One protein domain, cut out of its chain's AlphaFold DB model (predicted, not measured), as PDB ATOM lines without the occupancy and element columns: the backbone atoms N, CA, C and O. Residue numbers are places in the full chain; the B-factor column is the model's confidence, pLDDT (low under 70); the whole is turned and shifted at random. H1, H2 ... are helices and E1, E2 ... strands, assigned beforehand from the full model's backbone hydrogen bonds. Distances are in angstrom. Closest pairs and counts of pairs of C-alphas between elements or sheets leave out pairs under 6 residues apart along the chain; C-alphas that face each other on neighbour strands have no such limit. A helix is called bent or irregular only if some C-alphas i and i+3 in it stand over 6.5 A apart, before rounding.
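This is residues 10 to 73 of the 77 residues of an uncharacterized protein of Marinobacter sp. ELB17 (UniProt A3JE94). A small strand hairpin, E1 and E2, has two helices over one side of it, H1 by E1 and H2 by E2, with the short H3 leading into E1. Out of this body reaches a long looped arm, part of the link of residues 20 to 42, which folds back on itself with Asp 29 near its tip and makes much of the length. The printed part has 64 residues, with three named helices and two named strands in the order H1, H2, H3, E1, E2; the sheet has the order E1 - E2 and is antiparallel, and the class is mixed, helices and strands. The whole is loose, with a radius of gyration of the C-alphas of 13.8 A, and elongated, with spans of 43 by 25 by 19 A.

Strand E1 is residues 61 to 64, 9.4 A from first to last C-alpha, and E2 is residues 69 to 72, 10.0 A, ending at C-alpha 72 (-19.591, 49.270, 0.744). H2, residues 43 to 54, is the longest helix at 16.8 A and begins at C-alpha 43 (-5.792, 40.075, -6.689). H1, residues 10 to 19, spans 15.0 A from C-alpha 10 (-4.842, 48.373, 12.345); it is irregular, with C-alphas 15 and 18 7.7 A apart. H3 is residues 57 to 60, 5.7 A.

E1 and E2 form a hairpin, antiparallel at 139 degrees, with N 62 and O 71 2.8 A apart and N 64 and O 69 2.8 A apart, both within hydrogen-bond range. The closest C-alphas of H2 and E2 are those of Thr 45 and Arg 69, 5.8 A apart. The closest C-alphas of H1 and E1 are those of Met 15 and Met 63, 6.0 A apart. H1 and E2 are apart. H1 and H2 are near each other, with 8 pairs of C-alphas within 10 A. H2 and H3 are close but not clearly touching, the closest C-alphas being those of Arg 52 and Ile 58, 4.6 A apart. In H2 every O i to N i+4 pair is within hydrogen-bond range, in H1 4 of 6 are, and H3 is too short for such a pair.

The two C-alphas farthest apart are those of Asp 29 and Lys 73, 44.3 A. The link from H1 to H2, 23 residues, is long, and within it residues 25 to 26 pair with residues 32 to 33, antiparallel. The links H2 to H3, H3 to E1 and E1 to E2 are tight. The printed part has no cut. Mean pLDDT of the printed part is 80.7, and residues 10 to 14 are under 70.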
ATOM      1  N   TRP A  10      -3.576  48.750  11.704       59.44
ATOM      2  CA  TRP A  10      -4.842  48.373  12.345       59.44
ATOM      3  C   TRP A  10      -5.976  48.062  11.356       59.44
ATOM      4  O   TRP A  10      -6.826  47.217  11.635       59.44
ATOM      5  N   PHE A  11      -6.011  48.741  10.206       68.44
ATOM      6  CA  PHE A  11      -7.160  48.695   9.296       68.44
ATOM      7  C   PHE A  11      -7.121  47.443   8.430       68.44
ATOM      8  O   PHE A  11      -8.132  46.754   8.283       68.44
ATOM      9  N   THR A  12      -5.941  47.120   7.900       67.81
ATOM     10  CA  THR A  12      -5.716  45.898   7.123       67.81
ATOM     11  C   THR A  12      -5.892  44.671   8.011       67.81
ATOM     12  O   THR A  12      -6.603  43.743   7.629       67.81
ATOM     13  N   HIS A  13      -5.335  44.706   9.230       69.69
ATOM     14  CA  HIS A  13      -5.513  43.647  10.219       69.69
ATOM     15  C   HIS A  13      -6.992  43.423  10.559       69.69
ATOM     16  O   HIS A  13      -7.476  42.299  10.457       69.69
ATOM     17  N   ALA A  14      -7.731  44.483  10.910       68.31
ATOM     18  CA  ALA A  14      -9.142  44.372  11.279       68.31
ATOM     19  C   ALA A  14     -10.030  43.907  10.112       68.31
ATOM     20  O   ALA A  14     -10.946  43.112  10.317       68.31
ATOM     21  N   MET A  15      -9.770  44.375   8.886       73.88
ATOM     22  CA  MET A  15     -10.588  44.016   7.724       73.88
ATOM     23  C   MET A  15     -10.336  42.605   7.207       73.88
ATOM     24  O   MET A  15     -11.285  41.934   6.810       73.88
ATOM     25  N   LEU A  16      -9.078  42.163   7.181       76.06
ATOM     26  CA  LEU A  16      -8.701  40.889   6.569       76.06
ATOM     27  C   LEU A  16      -8.557  39.751   7.581       76.06
ATOM     28  O   LEU A  16      -8.261  38.632   7.181       76.06
ATOM     29  N   HIS A  17      -8.811  39.993   8.872       79.88
ATOM     30  CA  HIS A  17      -8.646  38.999   9.936       79.88
ATOM     31  C   HIS A  17      -9.272  37.627   9.615       79.88
ATOM     32  O   HIS A  17      -8.672  36.594   9.901       79.88
ATOM     33  N   HIS A  18     -10.456  37.609   8.993       78.75
ATOM     34  CA  HIS A  18     -11.159  36.371   8.629       78.75
ATOM     35  C   HIS A  18     -10.517  35.615   7.457       78.75
ATOM     36  O   HIS A  18     -10.673  34.404   7.366       78.75
ATOM     37  N   GLN A  19      -9.742  36.300   6.616       78.19
ATOM     38  CA  GLN A  19      -9.023  35.713   5.481       78.19
ATOM     39  C   GLN A  19      -7.613  35.243   5.855       78.19
ATOM     40  O   GLN A  19      -6.808  34.933   4.974       78.19
ATOM     41  N   ARG A  20      -7.265  35.247   7.147       80.81
ATOM     42  CA  ARG A  20      -5.913  34.927   7.604       80.81
ATOM     43  C   ARG A  20      -5.575  33.467   7.319       80.81
ATOM     44  O   ARG A  20      -6.253  32.552   7.780       80.81
ATOM     45  N   LEU A  21      -4.454  33.259   6.644       79.00
ATOM     46  CA  LEU A  21      -3.895  31.938   6.414       79.00
ATOM     47  C   LEU A  21      -3.351  31.354   7.721       79.00
ATOM     48  O   LEU A  21      -2.507  31.951   8.389       79.00
ATOM     49  N   ASN A  22      -3.811  30.153   8.071       79.75
ATOM     50  CA  ASN A  22      -3.293  29.393   9.205       79.75
ATOM     51  C   ASN A  22      -2.227  28.394   8.735       79.75
ATOM     52  O   ASN A  22      -2.455  27.186   8.704       79.75
ATOM     53  N   VAL A  23      -1.068  28.913   8.324       82.25
ATOM     54  CA  VAL A  23       0.060  28.106   7.837       82.25
ATOM     55  C   VAL A  23       1.261  28.232   8.769       82.25
ATOM     56  O   VAL A  23       1.487  29.275   9.382       82.25
ATOM     57  N   THR A  24       2.035  27.156   8.896       85.38
ATOM     58  CA  THR A  24       3.323  27.167   9.602       85.38
ATOM     59  C   THR A  24       4.418  27.044   8.557       85.38
ATOM     60  O   THR A  24       4.401  26.108   7.763       85.38
ATOM     61  N   LEU A  25       5.334  28.007   8.530       83.12
ATOM     62  CA  LEU A  25       6.416  28.063   7.557       83.12
ATOM     63  C   LEU A  25       7.735  27.719   8.231       83.12
ATOM     64  O   LEU A  25       7.989  28.121   9.367       83.12
ATOM     65  N   HIS A  26       8.578  26.997   7.503       84.88
ATOM     66  CA  HIS A  26       9.940  26.701   7.917       84.88
ATOM     67  C   HIS A  26      10.867  27.762   7.327       84.88
ATOM     68  O   HIS A  26      10.909  27.961   6.113       84.88
ATOM     69  N   SER A  27      11.580  28.470   8.199       79.06
ATOM     70  CA  SER A  27      12.669  29.346   7.790       79.06
ATOM     71  C   SER A  27      13.827  28.510   7.261       79.06
ATOM     72  O   SER A  27      14.014  27.350   7.636       79.06
ATOM     73  N   ARG A  28      14.653  29.139   6.428       81.19
ATOM     74  CA  ARG A  28      15.905  28.561   5.940       81.19
ATOM     75  C   ARG A  28      16.834  28.153   7.090       81.19
ATOM     76  O   ARG A  28      17.530  27.155   6.968       81.19
ATOM     77  N   ASP A  29      16.777  28.871   8.209       84.75
ATOM     78  CA  ASP A  29      17.572  28.617   9.420       84.75
ATOM     79  C   ASP A  29      16.999  27.502  10.319       84.75
ATOM     80  O   ASP A  29      17.420  27.338  11.460       84.75
ATOM     81  N   GLY A  30      15.993  26.753   9.852       82.62
ATOM     82  CA  GLY A  30      15.386  25.637  10.588       82.62
ATOM     83  C   GLY A  30      14.333  26.038  11.630       82.62
ATOM     84  O   GLY A  30      13.610  25.179  12.133       82.62
ATOM     85  N   GLY A  31      14.183  27.333  11.923       85.62
ATOM     86  CA  GLY A  31      13.097  27.843  12.765       85.62
ATOM     87  C   GLY A  31      11.725  27.713  12.096       85.62
ATOM     88  O   GLY A  31      11.615  27.761  10.874       85.62
ATOM     89  N   THR A  32      10.659  27.589  12.889       86.69
ATOM     90  CA  THR A  32       9.280  27.682  12.382       86.69
ATOM     91  C   THR A  32       8.671  29.024  12.758       86.69
ATOM     92  O   THR A  32       8.868  29.516  13.867       86.69
ATOM     93  N   TYR A  33       7.920  29.630  11.841       82.19
ATOM     94  CA  TYR A  33       7.151  30.833  12.136       82.19
ATOM     95  C   TYR A  33       5.746  30.740  11.550       82.19
ATOM     96  O   TYR A  33       5.498  30.075  10.542       82.19
ATOM     97  N   ARG A  34       4.805  31.414  12.214       79.56
ATOM     98  CA  ARG A  34       3.428  31.562  11.743       79.56
ATOM     99  C   ARG A  34       3.216  33.009  11.319       79.56
ATOM    100  O   ARG A  34       3.243  33.887  12.187       79.56
ATOM    101  N   PRO A  35       3.043  33.285  10.019       76.94
ATOM    102  CA  PRO A  35       2.800  34.640   9.565       76.94
ATOM    103  C   PRO A  35       1.461  35.147  10.110       76.94
ATOM    104  O   PRO A  35       0.417  34.523   9.933       76.94
ATOM    105  N   ARG A  36       1.493  36.295  10.790       72.06
ATOM    106  CA  ARG A  36       0.307  36.893  11.429       72.06
ATOM    107  C   ARG A  36      -0.555  37.708  10.464       72.06
ATOM    108  O   ARG A  36      -1.716  37.966  10.769       72.06
ATOM    109  N   GLU A  37       0.009  38.087   9.321       73.88
ATOM    110  CA  GLU A  37      -0.555  39.063   8.378       73.88
ATOM    111  C   GLU A  37      -0.556  38.537   6.940       73.88
ATOM    112  O   GLU A  37      -0.342  39.272   5.977       73.88
ATOM    113  N   TRP A  38      -0.715  37.224   6.782       80.12
ATOM    114  CA  TRP A  38      -0.865  36.618   5.467       80.12
ATOM    115  C   TRP A  38      -2.328  36.284   5.256       80.12
ATOM    116  O   TRP A  38      -2.942  35.605   6.078       80.12
ATOM    117  N   PHE A  39      -2.871  36.784   4.155       80.88
ATOM    118  CA  PHE A  39      -4.286  36.700   3.839       80.88
ATOM    119  C   PHE A  39      -4.458  36.099   2.451       80.88
ATOM    120  O   PHE A  39      -3.708  36.448   1.537       80.88
ATOM    121  N   ASP A  40      -5.446  35.223   2.310       81.50
ATOM    122  CA  ASP A  40      -5.850  34.679   1.017       81.50
ATOM    123  C   ASP A  40      -6.999  35.512   0.443       81.50
ATOM    124  O   ASP A  40      -8.118  35.529   0.967       81.50
ATOM    125  N   VAL A  41      -6.686  36.290  -0.590       79.62
ATOM    126  CA  VAL A  41      -7.623  37.205  -1.246       79.62
ATOM    127  C   VAL A  41      -7.359  37.248  -2.746       79.62
ATOM    128  O   VAL A  41      -6.212  37.173  -3.190       79.62
ATOM    129  N   GLU A  42      -8.421  37.437  -3.532       84.50
ATOM    130  CA  GLU A  42      -8.295  37.686  -4.970       84.50
ATOM    131  C   GLU A  42      -7.440  38.944  -5.232       84.50
ATOM    132  O   GLU A  42      -7.498  39.926  -4.482       84.50
ATOM    133  N   LEU A  43      -6.669  38.950  -6.328       83.00
ATOM    134  CA  LEU A  43      -5.792  40.075  -6.689       83.00
ATOM    135  C   LEU A  43      -6.565  41.395  -6.817       83.00
ATOM    136  O   LEU A  43      -6.070  42.448  -6.412       83.00
ATOM    137  N   ASP A  44      -7.775  41.338  -7.372       84.75
ATOM    138  CA  ASP A  44      -8.647  42.503  -7.492       84.75
ATOM    139  C   ASP A  44      -9.057  43.053  -6.117       84.75
ATOM    140  O   ASP A  44      -8.915  44.249  -5.858       84.75
ATOM    141  N   THR A  45      -9.441  42.176  -5.182       83.88
ATOM    142  CA  THR A  45      -9.756  42.570  -3.803       83.88
ATOM    143  C   THR A  45      -8.553  43.220  -3.123       83.88
ATOM    144  O   THR A  45      -8.697  44.277  -2.506       83.88
ATOM    145  N   ALA A  46      -7.354  42.648  -3.271       84.62
ATOM    146  CA  ALA A  46      -6.134  43.231  -2.715       84.62
ATOM    147  C   ALA A  46      -5.868  44.641  -3.271       84.62
ATOM    148  O   ALA A  46      -5.584  45.566  -2.508       84.62
ATOM    149  N   ARG A  47      -6.025  44.831  -4.588       87.00
ATOM    150  CA  ARG A  47      -5.896  46.148  -5.233       87.00
ATOM    151  C   ARG A  47      -6.925  47.139  -4.699       87.00
ATOM    152  O   ARG A  47      -6.552  48.247  -4.336       87.00
ATOM    153  N   GLN A  48      -8.192  46.742  -4.585       84.56
ATOM    154  CA  GLN A  48      -9.249  47.606  -4.050       84.56
ATOM    155  C   GLN A  48      -8.983  48.042  -2.603       84.56
ATOM    156  O   GLN A  48      -9.235  49.198  -2.262       84.56
ATOM    157  N   VAL A  49      -8.474  47.140  -1.756       83.38
ATOM    158  CA  VAL A  49      -8.086  47.459  -0.373       83.38
ATOM    159  C   VAL A  49      -6.991  48.527  -0.367       83.38
ATOM    160  O   VAL A  49      -7.154  49.554   0.290       83.38
ATOM    161  N   VAL A  50      -5.921  48.336  -1.147       84.25
ATOM    162  CA  VAL A  50      -4.811  49.299  -1.243       84.25
ATOM    163  C   VAL A  50      -5.293  50.651  -1.772       84.25
ATOM    164  O   VAL A  50      -5.016  51.681  -1.160       84.25
ATOM    165  N   THR A  51      -6.079  50.664  -2.851       85.19
ATOM    166  CA  THR A  51      -6.625  51.898  -3.434       85.19
ATOM    167  C   THR A  51      -7.459  52.680  -2.421       85.19
ATOM    168  O   THR A  51      -7.281  53.884  -2.269       85.19
ATOM    169  N   ARG A  52      -8.336  52.003  -1.673       81.38
ATOM    170  CA  ARG A  52      -9.202  52.642  -0.668       81.38
ATOM    171  C   ARG A  52      -8.446  53.086   0.583       81.38
ATOM    172  O   ARG A  52      -8.896  54.006   1.264       81.38
ATOM    173  N   ILE A  53      -7.319  52.448   0.902       83.00
ATOM    174  CA  ILE A  53      -6.392  52.912   1.941       83.00
ATOM    175  C   ILE A  53      -5.755  54.238   1.516       83.00
ATOM    176  O   ILE A  53      -5.791  55.196   2.287       83.00
ATOM    177  N   VAL A  54      -5.230  54.304   0.288       82.00
ATOM    178  CA  VAL A  54      -4.591  55.511  -0.266       82.00
ATOM    179  C   VAL A  54      -5.587  56.669  -0.358       82.00
ATOM    180  O   VAL A  54      -5.285  57.779   0.071       82.00
ATOM    181  N   ASP A  55      -6.801  56.393  -0.830       81.00
ATOM    182  CA  ASP A  55      -7.892  57.366  -0.964       81.00
ATOM    183  C   ASP A  55      -8.618  57.668   0.368       81.00
ATOM    184  O   ASP A  55      -9.533  58.485   0.433       81.00
ATOM    185  N   ARG A  56      -8.222  57.018   1.474       79.31
ATOM    186  CA  ARG A  56      -8.840  57.140   2.814       79.31
ATOM    187  C   ARG A  56     -10.335  56.774   2.878       79.31
ATOM    188  O   ARG A  56     -10.973  56.962   3.913       79.31
ATOM    189  N   SER A  57     -10.900  56.186   1.825       82.38
ATOM    190  CA  SER A  57     -12.294  55.731   1.756       82.38
ATOM    191  C   SER A  57     -12.519  54.321   2.324       82.38
ATOM    192  O   SER A  57     -13.664  53.873   2.438       82.38
ATOM    193  N   ILE A  58     -11.457  53.633   2.766       81.38
ATOM    194  CA  ILE A  58     -11.520  52.269   3.325       81.38
ATOM    195  C   ILE A  58     -12.495  52.135   4.505       81.38
ATOM    196  O   ILE A  58     -13.167  51.114   4.636       81.38
ATOM    197  N   ALA A  59     -12.673  53.186   5.312       80.75
ATOM    198  CA  ALA A  59     -13.587  53.178   6.456       80.75
ATOM    199  C   ALA A  59     -15.069  53.009   6.075       80.75
ATOM    200  O   ALA A  59     -15.862  52.515   6.885       80.75
ATOM    201  N   ARG A  60     -15.433  53.376   4.837       82.69
ATOM    202  CA  ARG A  60     -16.782  53.222   4.268       82.69
ATOM    203  C   ARG A  60     -17.023  51.831   3.688       82.69
ATOM    204  O   ARG A  60     -18.119  51.545   3.223       82.69
ATOM    205  N   CYS A  61     -16.016  50.968   3.709       82.38
ATOM    206  CA  CYS A  61     -16.098  49.613   3.191       82.38
ATOM    207  C   CYS A  61     -16.109  48.596   4.340       82.38
ATOM    208  O   CYS A  61     -15.711  48.897   5.467       82.38
ATOM    209  N   ARG A  62     -16.588  47.384   4.067       85.31
ATOM    210  CA  ARG A  62     -16.458  46.197   4.918       85.31
ATOM    211  C   ARG A  62     -16.056  45.013   4.051       85.31
ATOM    212  O   ARG A  62     -16.448  44.945   2.889       85.31
ATOM    213  N   MET A  63     -15.311  44.073   4.614       85.56
ATOM    214  CA  MET A  63     -15.097  42.798   3.944       85.56
ATOM    215  C   MET A  63     -16.394  41.984   3.998       85.56
ATOM    216  O   MET A  63     -17.061  41.916   5.035       85.56
ATOM    217  N   ASP A  64     -16.784  41.407   2.872       83.38
ATOM    218  CA  ASP A  64     -17.761  40.335   2.829       83.38
ATOM    219  C   ASP A  64     -17.017  39.004   2.915       83.38
ATOM    220  O   ASP A  64     -16.365  38.580   1.960       83.38
ATOM    221  N   ASN A  65     -17.065  38.379   4.092       80.62
ATOM    222  CA  ASN A  65     -16.292  37.171   4.383       80.62
ATOM    223  C   ASN A  65     -16.874  35.913   3.721       80.62
ATOM    224  O   ASN A  65     -16.203  34.890   3.687       80.62
ATOM    225  N   THR A  66     -18.098  35.974   3.184       79.44
ATOM    226  CA  THR A  66     -18.715  34.837   2.486       79.44
ATOM    227  C   THR A  66     -18.145  34.684   1.079       79.44
ATOM    228  O   THR A  66     -17.964  33.568   0.605       79.44
ATOM    229  N   ILE A  67     -17.846  35.806   0.415       81.31
ATOM    230  CA  ILE A  67     -17.319  35.827  -0.960       81.31
ATOM    231  C   ILE A  67     -15.879  36.345  -1.063       81.31
ATOM    232  O   ILE A  67     -15.319  36.361  -2.154       81.31
ATOM    233  N   GLY A  68     -15.277  36.807   0.035       80.12
ATOM    234  CA  GLY A  68     -13.901  37.310   0.054       80.12
ATOM    235  C   GLY A  68     -13.710  38.645  -0.678       80.12
ATOM    236  O   GLY A  68     -12.646  38.886  -1.254       80.12
ATOM    237  N   ARG A  69     -14.729  39.519  -0.692       83.81
ATOM    238  CA  ARG A  69     -14.714  40.782  -1.458       83.81
ATOM    239  C   ARG A  69     -15.036  41.994  -0.608       83.81
ATOM    240  O   ARG A  69     -15.835  41.939   0.321       83.81
ATOM    241  N   LEU A  70     -14.440  43.126  -0.968       85.00
ATOM    242  CA  LEU A  70     -14.656  44.391  -0.281       85.00
ATOM    243  C   LEU A  70     -15.948  45.049  -0.789       85.00
ATOM    244  O   LEU A  70     -16.047  45.411  -1.960       85.00
ATOM    245  N   VAL A  71     -16.928  45.223   0.096       86.19
ATOM    246  CA  VAL A  71     -18.234  45.825  -0.208       86.19
ATOM    247  C   VAL A  71     -18.407  47.147   0.535       86.19
ATOM    248  O   VAL A  71     -17.796  47.372   1.579       86.19
ATOM    249  N   LEU A  72     -19.244  48.046   0.021       87.81
ATOM    250  CA  LEU A  72     -19.591  49.270   0.744       87.81
ATOM    251  C   LEU A  72     -20.411  48.918   1.992       87.81
ATOM    252  O   LEU A  72     -21.295  48.057   1.957       87.81
ATOM    253  N   LYS A  73     -20.136  49.600   3.104       85.12
ATOM    254  CA  LYS A  73     -21.064  49.617   4.234       85.12
ATOM    255  C   LYS A  73     -22.349  50.265   3.724       85.12
ATOM    256  O   LYS A  73     -22.296  51.358   3.164       85.12
TER     257      LYS A  73